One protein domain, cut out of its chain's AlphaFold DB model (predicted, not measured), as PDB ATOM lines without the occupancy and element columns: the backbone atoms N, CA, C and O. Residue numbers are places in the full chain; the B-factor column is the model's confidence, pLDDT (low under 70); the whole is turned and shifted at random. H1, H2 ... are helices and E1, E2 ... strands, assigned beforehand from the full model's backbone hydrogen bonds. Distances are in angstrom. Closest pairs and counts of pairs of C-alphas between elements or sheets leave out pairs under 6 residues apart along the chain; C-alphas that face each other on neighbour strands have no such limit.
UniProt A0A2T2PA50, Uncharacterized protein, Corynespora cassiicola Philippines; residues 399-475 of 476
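Overview. This is residues 399 to 475 of the 476 residues of an uncharacterized protein of Corynespora cassiicola Philippines (UniProt A0A2T2PA50). A helical hairpin of H1 and H2 lies at one end of a flat model, and a small antiparallel sheet of three short strands, E2, E1 and E3, lies at the other, with the long link between E2 and E3 looping out beyond the sheet. The short helix H3 lies off to one side after E3 and touches neither of the other helices. The 77 printed residues have three named helices and three named strands, in the order H1, H2, E1, E2, E3, H3; the class is mixed, helices and strands, with 35 residues, under half, in named elements. The whole is compact, with a radius of gyration of the C-alphas of 12.6 A, and it spans 37 by 28 by 15 A.

Arrangement. H1, residues 409 to 417, touches H2, residues 423 to 432, and their closest C-alphas are those of Ala 416 and Arg 426, 4.5 A apart. The two form a helical hairpin and run opposite ways at a steep tilt of 39 degrees. E1, residues 437 to 440, and E2, residues 447 to 450, are a hairpin of antiparallel strands at 152 degrees, with N 439 and O 448 within hydrogen-bond range at 2.8 A. E1 is the inner strand, and its other neighbour is E3, residues 463 to 465, antiparallel at 160 degrees, with N 438 and O 464 at 2.8 A. H1 is not on the sheet, but only just, with 4 pairs of C-alphas within 10 A; H2 is not on it either, with 3. H3, residues 469 to 473, is apart from H1, H2 and E2. It is also apart from E1, but only just, at 8.1 A. In H1, H2 and H3 every O i to N i+4 pair is within hydrogen-bond range.

Along the chain. H1 begins at C-alpha 409, (10.445, -3.881, 22.507), and is 12.2 A long. H2 measures 14.3 A and ends at C-alpha 432, (14.035, 3.424, 26.609). E1 measures 10.2 A, E2 9.8 A and E3 6.3 A. H3, 6.5 A long, ends at C-alpha 473, (25.636, 0.747, 23.258).

Size, cuts and confidence. The C-alphas farthest apart are those of Asn 420 and Val 456, at 39.2 A. The printed part has no cut. The link from E2 to E3, residues 451 to 462, is long. The mean pLDDT of the printed part is 74.9, and it is under 70 at residues 399 to 405, 441 to 448, 453 to 458 and 475.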
ATOM      1  N   THR A 399       0.624   5.781  27.963       38.28
ATOM      2  CA  THR A 399      -0.165   5.072  28.978       38.28
ATOM      3  C   THR A 399      -0.658   3.692  28.522       38.28
ATOM      4  O   THR A 399      -0.999   2.850  29.356       38.28
ATOM      5  N   SER A 400      -0.623   3.393  27.217       38.94
ATOM      6  CA  SER A 400      -0.957   2.070  26.670       38.94
ATOM      7  C   SER A 400       0.147   1.025  26.893       38.94
ATOM      8  O   SER A 400      -0.168  -0.146  27.119       38.94
ATOM      9  N   LEU A 401       1.420   1.449  26.971       41.47
ATOM     10  CA  LEU A 401       2.556   0.612  27.402       41.47
ATOM     11  C   LEU A 401       2.380   0.111  28.839       41.47
ATOM     12  O   LEU A 401       2.870  -0.959  29.194       41.47
ATOM     13  N   HIS A 402       1.641   0.851  29.667       40.19
ATOM     14  CA  HIS A 402       1.389   0.456  31.044       40.19
ATOM     15  C   HIS A 402       0.357  -0.663  31.170       40.19
ATOM     16  O   HIS A 402       0.236  -1.196  32.257       40.19
ATOM     17  N   ARG A 403      -0.355  -1.088  30.114       41.28
ATOM     18  CA  ARG A 403      -1.354  -2.175  30.217       41.28
ATOM     19  C   ARG A 403      -0.856  -3.545  29.760       41.28
ATOM     20  O   ARG A 403      -1.553  -4.539  29.967       41.28
ATOM     21  N   THR A 404       0.327  -3.643  29.156       46.22
ATOM     22  CA  THR A 404       0.859  -4.925  28.680       46.22
ATOM     23  C   THR A 404       1.684  -5.616  29.769       46.22
ATOM     24  O   THR A 404       2.515  -5.011  30.437       46.22
ATOM     25  N   ARG A 405       1.479  -6.931  29.951       56.25
ATOM     26  CA  ARG A 405       2.230  -7.761  30.923       56.25
ATOM     27  C   ARG A 405       3.732  -7.859  30.618       56.25
ATOM     28  O   ARG A 405       4.476  -8.387  31.434       56.25
ATOM     29  N   LYS A 406       4.161  -7.376  29.450       71.00
ATOM     30  CA  LYS A 406       5.550  -7.255  29.005       71.00
ATOM     31  C   LYS A 406       5.689  -6.030  28.108       71.00
ATOM     32  O   LYS A 406       4.789  -5.750  27.314       71.00
ATOM     33  N   THR A 407       6.828  -5.351  28.191       81.31
ATOM     34  CA  THR A 407       7.207  -4.325  27.212       81.31
ATOM     35  C   THR A 407       7.388  -4.976  25.849       81.31
ATOM     36  O   THR A 407       8.164  -5.927  25.722       81.31
ATOM     37  N   ASN A 408       6.683  -4.463  24.842       88.62
ATOM     38  CA  ASN A 408       6.873  -4.855  23.453       88.62
ATOM     39  C   ASN A 408       8.024  -4.044  22.848       88.62
ATOM     40  O   ASN A 408       7.831  -2.953  22.315       88.62
ATOM     41  N   TRP A 409       9.240  -4.572  22.963       90.69
ATOM     42  CA  TRP A 409      10.445  -3.881  22.507       90.69
ATOM     43  C   TRP A 409      10.463  -3.601  21.004       90.69
ATOM     44  O   TRP A 409      11.066  -2.618  20.584       90.69
ATOM     45  N   GLU A 410       9.776  -4.411  20.193       91.31
ATOM     46  CA  GLU A 410       9.658  -4.158  18.753       91.31
ATOM     47  C   GLU A 410       8.833  -2.904  18.459       91.31
ATOM     48  O   GLU A 410       9.148  -2.163  17.531       91.31
ATOM     49  N   GLU A 411       7.779  -2.643  19.236       89.06
ATOM     50  CA  GLU A 411       6.981  -1.419  19.103       89.06
ATOM     51  C   GLU A 411       7.752  -0.195  19.584       89.06
ATOM     52  O   GLU A 411       7.792   0.805  18.870       89.06
ATOM     53  N   VAL A 412       8.447  -0.299  20.724       85.75
ATOM     54  CA  VAL A 412       9.344   0.763  21.214       85.75
ATOM     55  C   VAL A 412      10.391   1.104  20.148       85.75
ATOM     56  O   VAL A 412      10.594   2.276  19.835       85.75
ATOM     57  N   ALA A 413      10.999   0.094  19.516       91.75
ATOM     58  CA  ALA A 413      11.967   0.290  18.441       91.75
ATOM     59  C   ALA A 413      11.349   0.907  17.178       91.75
ATOM     60  O   ALA A 413      11.924   1.834  16.610       91.75
ATOM     61  N   LYS A 414      10.168   0.444  16.749       92.06
ATOM     62  CA  LYS A 414       9.449   1.038  15.608       92.06
ATOM     63  C   LYS A 414       9.196   2.528  15.835       92.06
ATOM     64  O   LYS A 414       9.493   3.322  14.951       92.06
ATOM     65  N   VAL A 415       8.725   2.909  17.023       89.12
ATOM     66  CA  VAL A 415       8.473   4.314  17.376       89.12
ATOM     67  C   VAL A 415       9.777   5.115  17.468       89.12
ATOM     68  O   VAL A 415       9.838   6.240  16.977       89.12
ATOM     69  N   ALA A 416      10.836   4.543  18.044       90.50
ATOM     70  CA  ALA A 416      12.137   5.202  18.182       90.50
ATOM     71  C   ALA A 416      12.841   5.481  16.840       90.50
ATOM     72  O   ALA A 416      13.670   6.388  16.764       90.50
ATOM     73  N   PHE A 417      12.539   4.717  15.785       93.31
ATOM     74  CA  PHE A 417      13.219   4.827  14.489       93.31
ATOM     75  C   PHE A 417      12.339   5.344  13.342       93.31
ATOM     76  O   PHE A 417      12.858   5.537  12.241       93.31
ATOM     77  N   ASP A 418      11.047   5.603  13.564       91.75
ATOM     78  CA  ASP A 418      10.167   6.158  12.530       91.75
ATOM     79  C   ASP A 418      10.374   7.683  12.389       91.75
ATOM     80  O   ASP A 418      10.137   8.438  13.338       91.75
ATOM     81  N   PRO A 419      10.813   8.183  11.215       92.06
ATOM     82  CA  PRO A 419      11.018   9.613  10.998       92.06
ATOM     83  C   PRO A 419       9.713  10.419  10.934       92.06
ATOM     84  O   PRO A 419       9.777  11.644  10.999       92.06
ATOM     85  N   ASN A 420       8.556   9.763  10.797       92.38
ATOM     86  CA  ASN A 420       7.247  10.414  10.710       92.38
ATOM     87  C   ASN A 420       6.585  10.622  12.083       92.38
ATOM     88  O   ASN A 420       5.522  11.239  12.156       92.38
ATOM     89  N   ILE A 421       7.186  10.106  13.160       88.06
ATOM     90  CA  ILE A 421       6.733  10.320  14.537       88.06
ATOM     91  C   ILE A 421       7.345  11.608  15.095       88.06
ATOM     92  O   ILE A 421       8.473  11.979  14.761       88.06
ATOM     93  N   ASP A 422       6.592  12.279  15.970       90.94
ATOM     94  CA  ASP A 422       7.045  13.459  16.703       90.94
ATOM     95  C   ASP A 422       8.408  13.230  17.381       90.94
ATOM     96  O   ASP A 422       8.644  12.214  18.044       90.94
ATOM     97  N   GLU A 423       9.311  14.200  17.229       85.69
ATOM     98  CA  GLU A 423      10.702  14.093  17.674       85.69
ATOM     99  C   GLU A 423      10.824  13.832  19.179       85.69
ATOM    100  O   GLU A 423      11.678  13.048  19.598       85.69
ATOM    101  N   ARG A 424       9.949  14.424  20.001       79.44
ATOM    102  CA  ARG A 424       9.972  14.222  21.454       79.44
ATOM    103  C   ARG A 424       9.587  12.789  21.811       79.44
ATOM    104  O   ARG A 424      10.241  12.175  22.652       79.44
ATOM    105  N   VAL A 425       8.550  12.252  21.170       73.31
ATOM    106  CA  VAL A 425       8.090  10.866  21.378       73.31
ATOM    107  C   VAL A 425       9.154   9.871  20.922       73.31
ATOM    108  O   VAL A 425       9.436   8.892  21.618       73.31
ATOM    109  N   ARG A 426       9.791  10.152  19.784       88.12
ATOM    110  CA  ARG A 426      10.891   9.356  19.246       88.12
ATOM    111  C   ARG A 426      12.084   9.323  20.202       88.12
ATOM    112  O   ARG A 426      12.550   8.237  20.531       88.12
ATOM    113  N   ASN A 427      12.524  10.479  20.706       80.69
ATOM    114  CA  ASN A 427      13.651  10.574  21.640       80.69
ATOM    115  C   ASN A 427      13.370   9.839  22.959       80.69
ATOM    116  O   ASN A 427      14.228   9.116  23.451       80.69
ATOM    117  N   MET A 428      12.146   9.938  23.484       75.00
ATOM    118  CA  MET A 428      11.751   9.211  24.694       75.00
ATOM    119  C   MET A 428      11.829   7.687  24.507       75.00
ATOM    120  O   MET A 428      12.347   6.984  25.369       75.00
ATOM    121  N   ASN A 429      11.367   7.163  23.366       86.62
ATOM    122  CA  ASN A 429      11.487   5.732  23.060       86.62
ATOM    123  C   ASN A 429      12.939   5.326  22.769       86.62
ATOM    124  O   ASN A 429      13.348   4.227  23.130       86.62
ATOM    125  N   TYR A 430      13.730   6.216  22.168       86.38
ATOM    126  CA  TYR A 430      15.162   6.012  21.957       86.38
ATOM    127  C   TYR A 430      15.908   5.848  23.288       86.38
ATOM    128  O   TYR A 430      16.739   4.951  23.417       86.38
ATOM    129  N   ASP A 431      15.572   6.652  24.301       81.44
ATOM    130  CA  ASP A 431      16.127   6.514  25.650       81.44
ATOM    131  C   ASP A 431      15.715   5.193  26.312       81.44
ATOM    132  O   ASP A 431      16.549   4.539  26.937       81.44
ATOM    133  N   LEU A 432      14.477   4.729  26.102       83.38
ATOM    134  CA  LEU A 432      14.035   3.424  26.609       83.38
ATOM    135  C   LEU A 432      14.830   2.249  26.017       83.38
ATOM    136  O   LEU A 432      15.041   1.245  26.698       83.38
ATOM    137  N   LEU A 433      15.301   2.357  24.771       88.62
ATOM    138  CA  LEU A 433      16.099   1.301  24.140       88.62
ATOM    139  C   LEU A 433      17.505   1.151  24.741       88.62
ATOM    140  O   LEU A 433      18.164   0.156  24.438       88.62
ATOM    141  N   LYS A 434      17.973   2.094  25.571       86.12
ATOM    142  CA  LYS A 434      19.277   1.998  26.253       86.12
ATOM    143  C   LYS A 434      19.282   0.944  27.365       86.12
ATOM    144  O   LYS A 434      20.320   0.339  27.628       86.12
ATOM    145  N   TYR A 435      18.124   0.680  27.968       83.50
ATOM    146  CA  TYR A 435      17.972  -0.289  29.051       83.50
ATOM    147  C   TYR A 435      18.058  -1.733  28.538       83.50
ATOM    148  O   TYR A 435      17.535  -2.055  27.473       83.50
ATOM    149  N   GLN A 436      18.672  -2.636  29.303       83.25
ATOM    150  CA  GLN A 436      18.838  -4.052  28.941       83.25
ATOM    151  C   GLN A 436      17.562  -4.877  29.080       83.25
ATOM    152  O   GLN A 436      17.377  -5.869  28.374       83.25
ATOM    153  N   CYS A 437      16.669  -4.499  29.986       84.88
ATOM    154  CA  CYS A 437      15.397  -5.183  30.154       84.88
ATOM    155  C   CYS A 437      14.369  -4.287  30.830       84.88
ATOM    156  O   CYS A 437      14.658  -3.179  31.283       84.88
ATOM    157  N   SER A 438      13.152  -4.809  30.913       83.19
ATOM    158  CA  SER A 438      12.090  -4.240  31.719       83.19
ATOM    159  C   SER A 438      11.437  -5.310  32.580       83.19
ATOM    160  O   SER A 438      11.322  -6.464  32.161       83.19
ATOM    161  N   VAL A 439      11.028  -4.919  33.780       75.81
ATOM    162  CA  VAL A 439      10.405  -5.794  34.770       75.81
ATOM    163  C   VAL A 439       9.007  -5.272  35.074       75.81
ATOM    164  O   VAL A 439       8.831  -4.114  35.452       75.81
ATOM    165  N   VAL A 440       8.007  -6.129  34.887       70.69
ATOM    166  CA  VAL A 440       6.607  -5.856  35.208       70.69
ATOM    167  C   VAL A 440       6.320  -6.372  36.603       70.69
ATOM    168  O   VAL A 440       6.386  -7.572  36.858       70.69
ATOM    169  N   ILE A 441       5.986  -5.459  37.507       56.12
ATOM    170  CA  ILE A 441       5.819  -5.805  38.912       56.12
ATOM    171  C   ILE A 441       4.411  -6.402  39.125       56.12
ATOM    172  O   ILE A 441       3.424  -5.822  38.650       56.12
ATOM    173  N   PRO A 442       4.282  -7.581  39.770       43.75
ATOM    174  CA  PRO A 442       2.984  -8.210  40.018       43.75
ATOM    175  C   PRO A 442       2.097  -7.309  40.891       43.75
ATOM    176  O   PRO A 442       2.581  -6.722  41.851       43.75
ATOM    177  N   GLY A 443       0.802  -7.206  40.578       46.84
ATOM    178  CA  GLY A 443      -0.159  -6.428  41.380       46.84
ATOM    179  C   GLY A 443      -0.548  -5.053  40.821       46.84
ATOM    180  O   GLY A 443      -1.496  -4.463  41.322       46.84
ATOM    181  N   GLY A 444       0.083  -4.593  39.735       49.12
ATOM    182  CA  GLY A 444      -0.379  -3.432  38.963       49.12
ATOM    183  C   GLY A 444       0.577  -2.238  38.988       49.12
ATOM    184  O   GLY A 444       0.504  -1.400  39.872       49.12
ATOM    185  N   HIS A 445       1.403  -2.168  37.938       49.62
ATOM    186  CA  HIS A 445       2.015  -0.976  37.322       49.62
ATOM    187  C   HIS A 445       2.808  -0.041  38.255       49.62
ATOM    188  O   HIS A 445       2.240   0.828  38.911       49.62
ATOM    189  N   PRO A 446       4.150  -0.138  38.228       51.44
ATOM    190  CA  PRO A 446       4.886   0.320  37.045       51.44
ATOM    191  C   PRO A 446       5.816  -0.728  36.408       51.44
ATOM    192  O   PRO A 446       6.208  -1.720  37.021       51.44
ATOM    193  N   VAL A 447       6.162  -0.479  35.139       64.00
ATOM    194  CA  VAL A 447       7.237  -1.177  34.420       64.00
ATOM    195  C   VAL A 447       8.553  -0.508  34.799       64.00
ATOM    196  O   VAL A 447       8.718   0.691  34.581       64.00
ATOM    197  N   MET A 448       9.479  -1.268  35.373       67.44
ATOM    198  CA  MET A 448      10.831  -0.792  35.657       67.44
ATOM    199  C   MET A 448      11.730  -1.075  34.461       67.44
ATOM    200  O   MET A 448      11.674  -2.177  33.926       67.44
ATOM    201  N   TYR A 449      12.568  -0.120  34.064       78.31
ATOM    202  CA  TYR A 449      13.584  -0.298  33.026       78.31
ATOM    203  C   TYR A 449      14.966  -0.373  33.682       78.31
ATOM    204  O   TYR A 449      15.286   0.455  34.531       78.31
ATOM    205  N   CYS A 450      15.758  -1.392  33.344       71.50
ATOM    206  CA  CYS A 450      17.020  -1.692  34.025       71.50
ATOM    207  C   CYS A 450      18.194  -1.657  33.041       71.50
ATOM    208  O   CYS A 450      18.134  -2.286  31.985       71.50
ATOM    209  N   ASP A 451      19.285  -0.973  33.401       78.31
ATOM    210  CA  ASP A 451      20.513  -0.871  32.585       78.31
ATOM    211  C   ASP A 451      21.362  -2.151  32.592       78.31
ATOM    212  O   ASP A 451      22.340  -2.284  31.856       78.31
ATOM    213  N   PHE A 452      20.978  -3.113  33.423       73.62
ATOM    214  CA  PHE A 452      21.598  -4.417  33.566       73.62
ATOM    215  C   PHE A 452      20.511  -5.484  33.642       73.62
ATOM    216  O   PHE A 452      19.414  -5.239  34.151       73.62
ATOM    217  N   GLN A 453      20.824  -6.683  33.156       69.50
ATOM    218  CA  GLN A 453      19.988  -7.844  33.413       69.50
ATOM    219  C   GLN A 453      20.007  -8.153  34.925       69.50
ATOM    220  O   GLN A 453      21.094  -8.256  35.502       69.50
ATOM    221  N   PRO A 454      18.843  -8.269  35.590       62.50
ATOM    222  CA  PRO A 454      18.779  -8.514  37.024       62.50
ATOM    223  C   PRO A 454      19.504  -9.814  37.391       62.50
ATOM    224  O   PRO A 454      19.412 -10.814  36.684       62.50
ATOM    225  N   CYS A 455      20.238  -9.786  38.505       47.22
ATOM    226  CA  CYS A 455      21.024 -10.911  39.021       47.22
ATOM    227  C   CYS A 455      20.197 -11.935  39.820       47.22
ATOM    228  O   CYS A 455      20.754 -12.900  40.339       47.22
ATOM    229  N   VAL A 456      18.887 -11.706  39.923       52.16
ATOM    230  CA  VAL A 456      17.913 -12.540  40.633       52.16
ATOM    231  C   VAL A 456      17.036 -13.243  39.596       52.16
ATOM    232  O   VAL A 456      16.696 -12.640  38.576       52.16
ATOM    233  N   ASP A 457      16.653 -14.495  39.855       69.19
ATOM    234  CA  ASP A 457      15.758 -15.275  38.992       69.19
ATOM    235  C   ASP A 457      14.336 -14.678  38.996       69.19
ATOM    236  O   ASP A 457      13.453 -15.087  39.752       69.19
ATOM    237  N   ILE A 458      14.104 -13.680  38.140       61.03
ATOM    238  CA  ILE A 458      12.774 -13.114  37.904       61.03
ATOM    239  C   ILE A 458      12.002 -14.069  36.986       61.03
ATOM    240  O   ILE A 458      12.473 -14.345  35.881       61.03
ATOM    241  N   PRO A 459      10.795 -14.533  37.369       70.06
ATOM    242  CA  PRO A 459       9.990 -15.379  36.502       70.06
ATOM    243  C   PRO A 459       9.772 -14.734  35.131       70.06
ATOM    244  O   PRO A 459       9.356 -13.576  35.048       70.06
ATOM    245  N   ASP A 460       9.946 -15.508  34.058       74.44
ATOM    246  CA  ASP A 460       9.856 -15.020  32.675       74.44
ATOM    247  C   ASP A 460       8.581 -14.230  32.388       74.44
ATOM    248  O   ASP A 460       8.581 -13.343  31.542       74.44
ATOM    249  N   LYS A 461       7.468 -14.520  33.072       73.44
ATOM    250  CA  LYS A 461       6.199 -13.793  32.905       73.44
ATOM    251  C   LYS A 461       6.274 -12.307  33.291       73.44
ATOM    252  O   LYS A 461       5.426 -11.552  32.827       73.44
ATOM    253  N   TYR A 462       7.271 -11.904  34.077       71.88
ATOM    254  CA  TYR A 462       7.482 -10.538  34.564       71.88
ATOM    255  C   TYR A 462       8.709  -9.859  33.957       71.88
ATOM    256  O   TYR A 462       8.861  -8.653  34.099       71.88
ATOM    257  N   LEU A 463       9.568 -10.596  33.255       84.12
ATOM    258  CA  LEU A 463      10.761 -10.058  32.613       84.12
ATOM    259  C   LEU A 463      10.549  -9.920  31.097       84.12
ATOM    260  O   LEU A 463      10.089 -10.843  30.414       84.12
ATOM    261  N   SER A 464      10.911  -8.759  30.555       87.44
ATOM    262  CA  SER A 464      11.014  -8.525  29.115       87.44
ATOM    263  C   SER A 464      12.403  -7.993  28.782       87.44
ATOM    264  O   SER A 464      12.705  -6.823  29.024       87.44
ATOM    265  N   ILE A 465      13.253  -8.859  28.235       90.25
ATOM    266  CA  ILE A 465      14.622  -8.527  27.822       90.25
ATOM    267  C   ILE A 465      14.571  -7.671  26.555       90.25
ATOM    268  O   ILE A 465      13.843  -8.006  25.623       90.25
ATOM    269  N   ASN A 466      15.337  -6.579  26.526       92.00
ATOM    270  CA  ASN A 466      15.443  -5.696  25.371       92.00
ATOM    271  C   ASN A 466      16.481  -6.247  24.376       92.00
ATOM    272  O   ASN A 466      17.682  -6.174  24.649       92.00
ATOM    273  N   PRO A 467      16.069  -6.743  23.196       93.06
ATOM    274  CA  PRO A 467      17.011  -7.256  22.205       93.06
ATOM    275  C   PRO A 467      17.825  -6.145  21.514       93.06
ATOM    276  O   PRO A 467      18.819  -6.442  20.858       93.06
ATOM    277  N   TYR A 468      17.433  -4.873  21.650       92.44
ATOM    278  CA  TYR A 468      18.076  -3.736  20.986       92.44
ATOM    279  C   TYR A 468      19.150  -3.044  21.839       92.44
ATOM    280  O   TYR A 468      19.888  -2.214  21.311       92.44
ATOM    281  N   ALA A 469      19.287  -3.389  23.125       87.38
ATOM    282  CA  ALA A 469      20.184  -2.690  24.052       87.38
ATOM    283  C   ALA A 469      21.654  -2.672  23.584       87.38
ATOM    284  O   ALA A 469      22.316  -1.637  23.633       87.38
ATOM    285  N   GLN A 470      22.151  -3.789  23.040       85.94
ATOM    286  CA  GLN A 470      23.521  -3.880  22.509       85.94
ATOM    287  C   GLN A 470      23.744  -2.987  21.281       85.94
ATOM    288  O   GLN A 470      24.827  -2.437  21.097       85.94
ATOM    289  N   MET A 471      22.716  -2.814  20.445       88.19
ATOM    290  CA  MET A 471      22.790  -1.931  19.280       88.19
ATOM    291  C   MET A 471      22.930  -0.467  19.714       88.19
ATOM    292  O   MET A 471      23.678   0.285  19.091       88.19
ATOM    293  N   MET A 472      22.261  -0.080  20.803       85.50
ATOM    294  CA  MET A 472      22.324   1.277  21.349       85.50
ATOM    295  C   MET A 472      23.693   1.583  21.963       85.50
ATOM    296  O   MET A 472      24.242   2.646  21.703       85.50
ATOM    297  N   GLN A 473      24.296   0.616  22.662       78.50
ATOM    298  CA  GLN A 473      25.636   0.747  23.258       78.50
ATOM    299  C   GLN A 473      26.772   0.905  22.235       78.50
ATOM    300  O   GLN A 473      27.864   1.319  22.599       78.50
ATOM    301  N   SER A 474      26.543   0.551  20.966       73.50
ATOM    302  CA  SER A 474      27.541   0.675  19.889       73.50
ATOM    303  C   SER A 474      27.518   2.021  19.155       73.50
ATOM    304  O   SER A 474      28.355   2.257  18.282       73.50
ATOM    305  N   ARG A 475      26.516   2.860  19.444       61.16
ATOM    306  CA  ARG A 475      26.292   4.153  18.782       61.16
ATOM    307  C   ARG A 475      26.759   5.354  19.602       61.16
ATOM    308  O   ARG A 475      26.933   6.415  19.001       61.16
TER     309      ARG A 475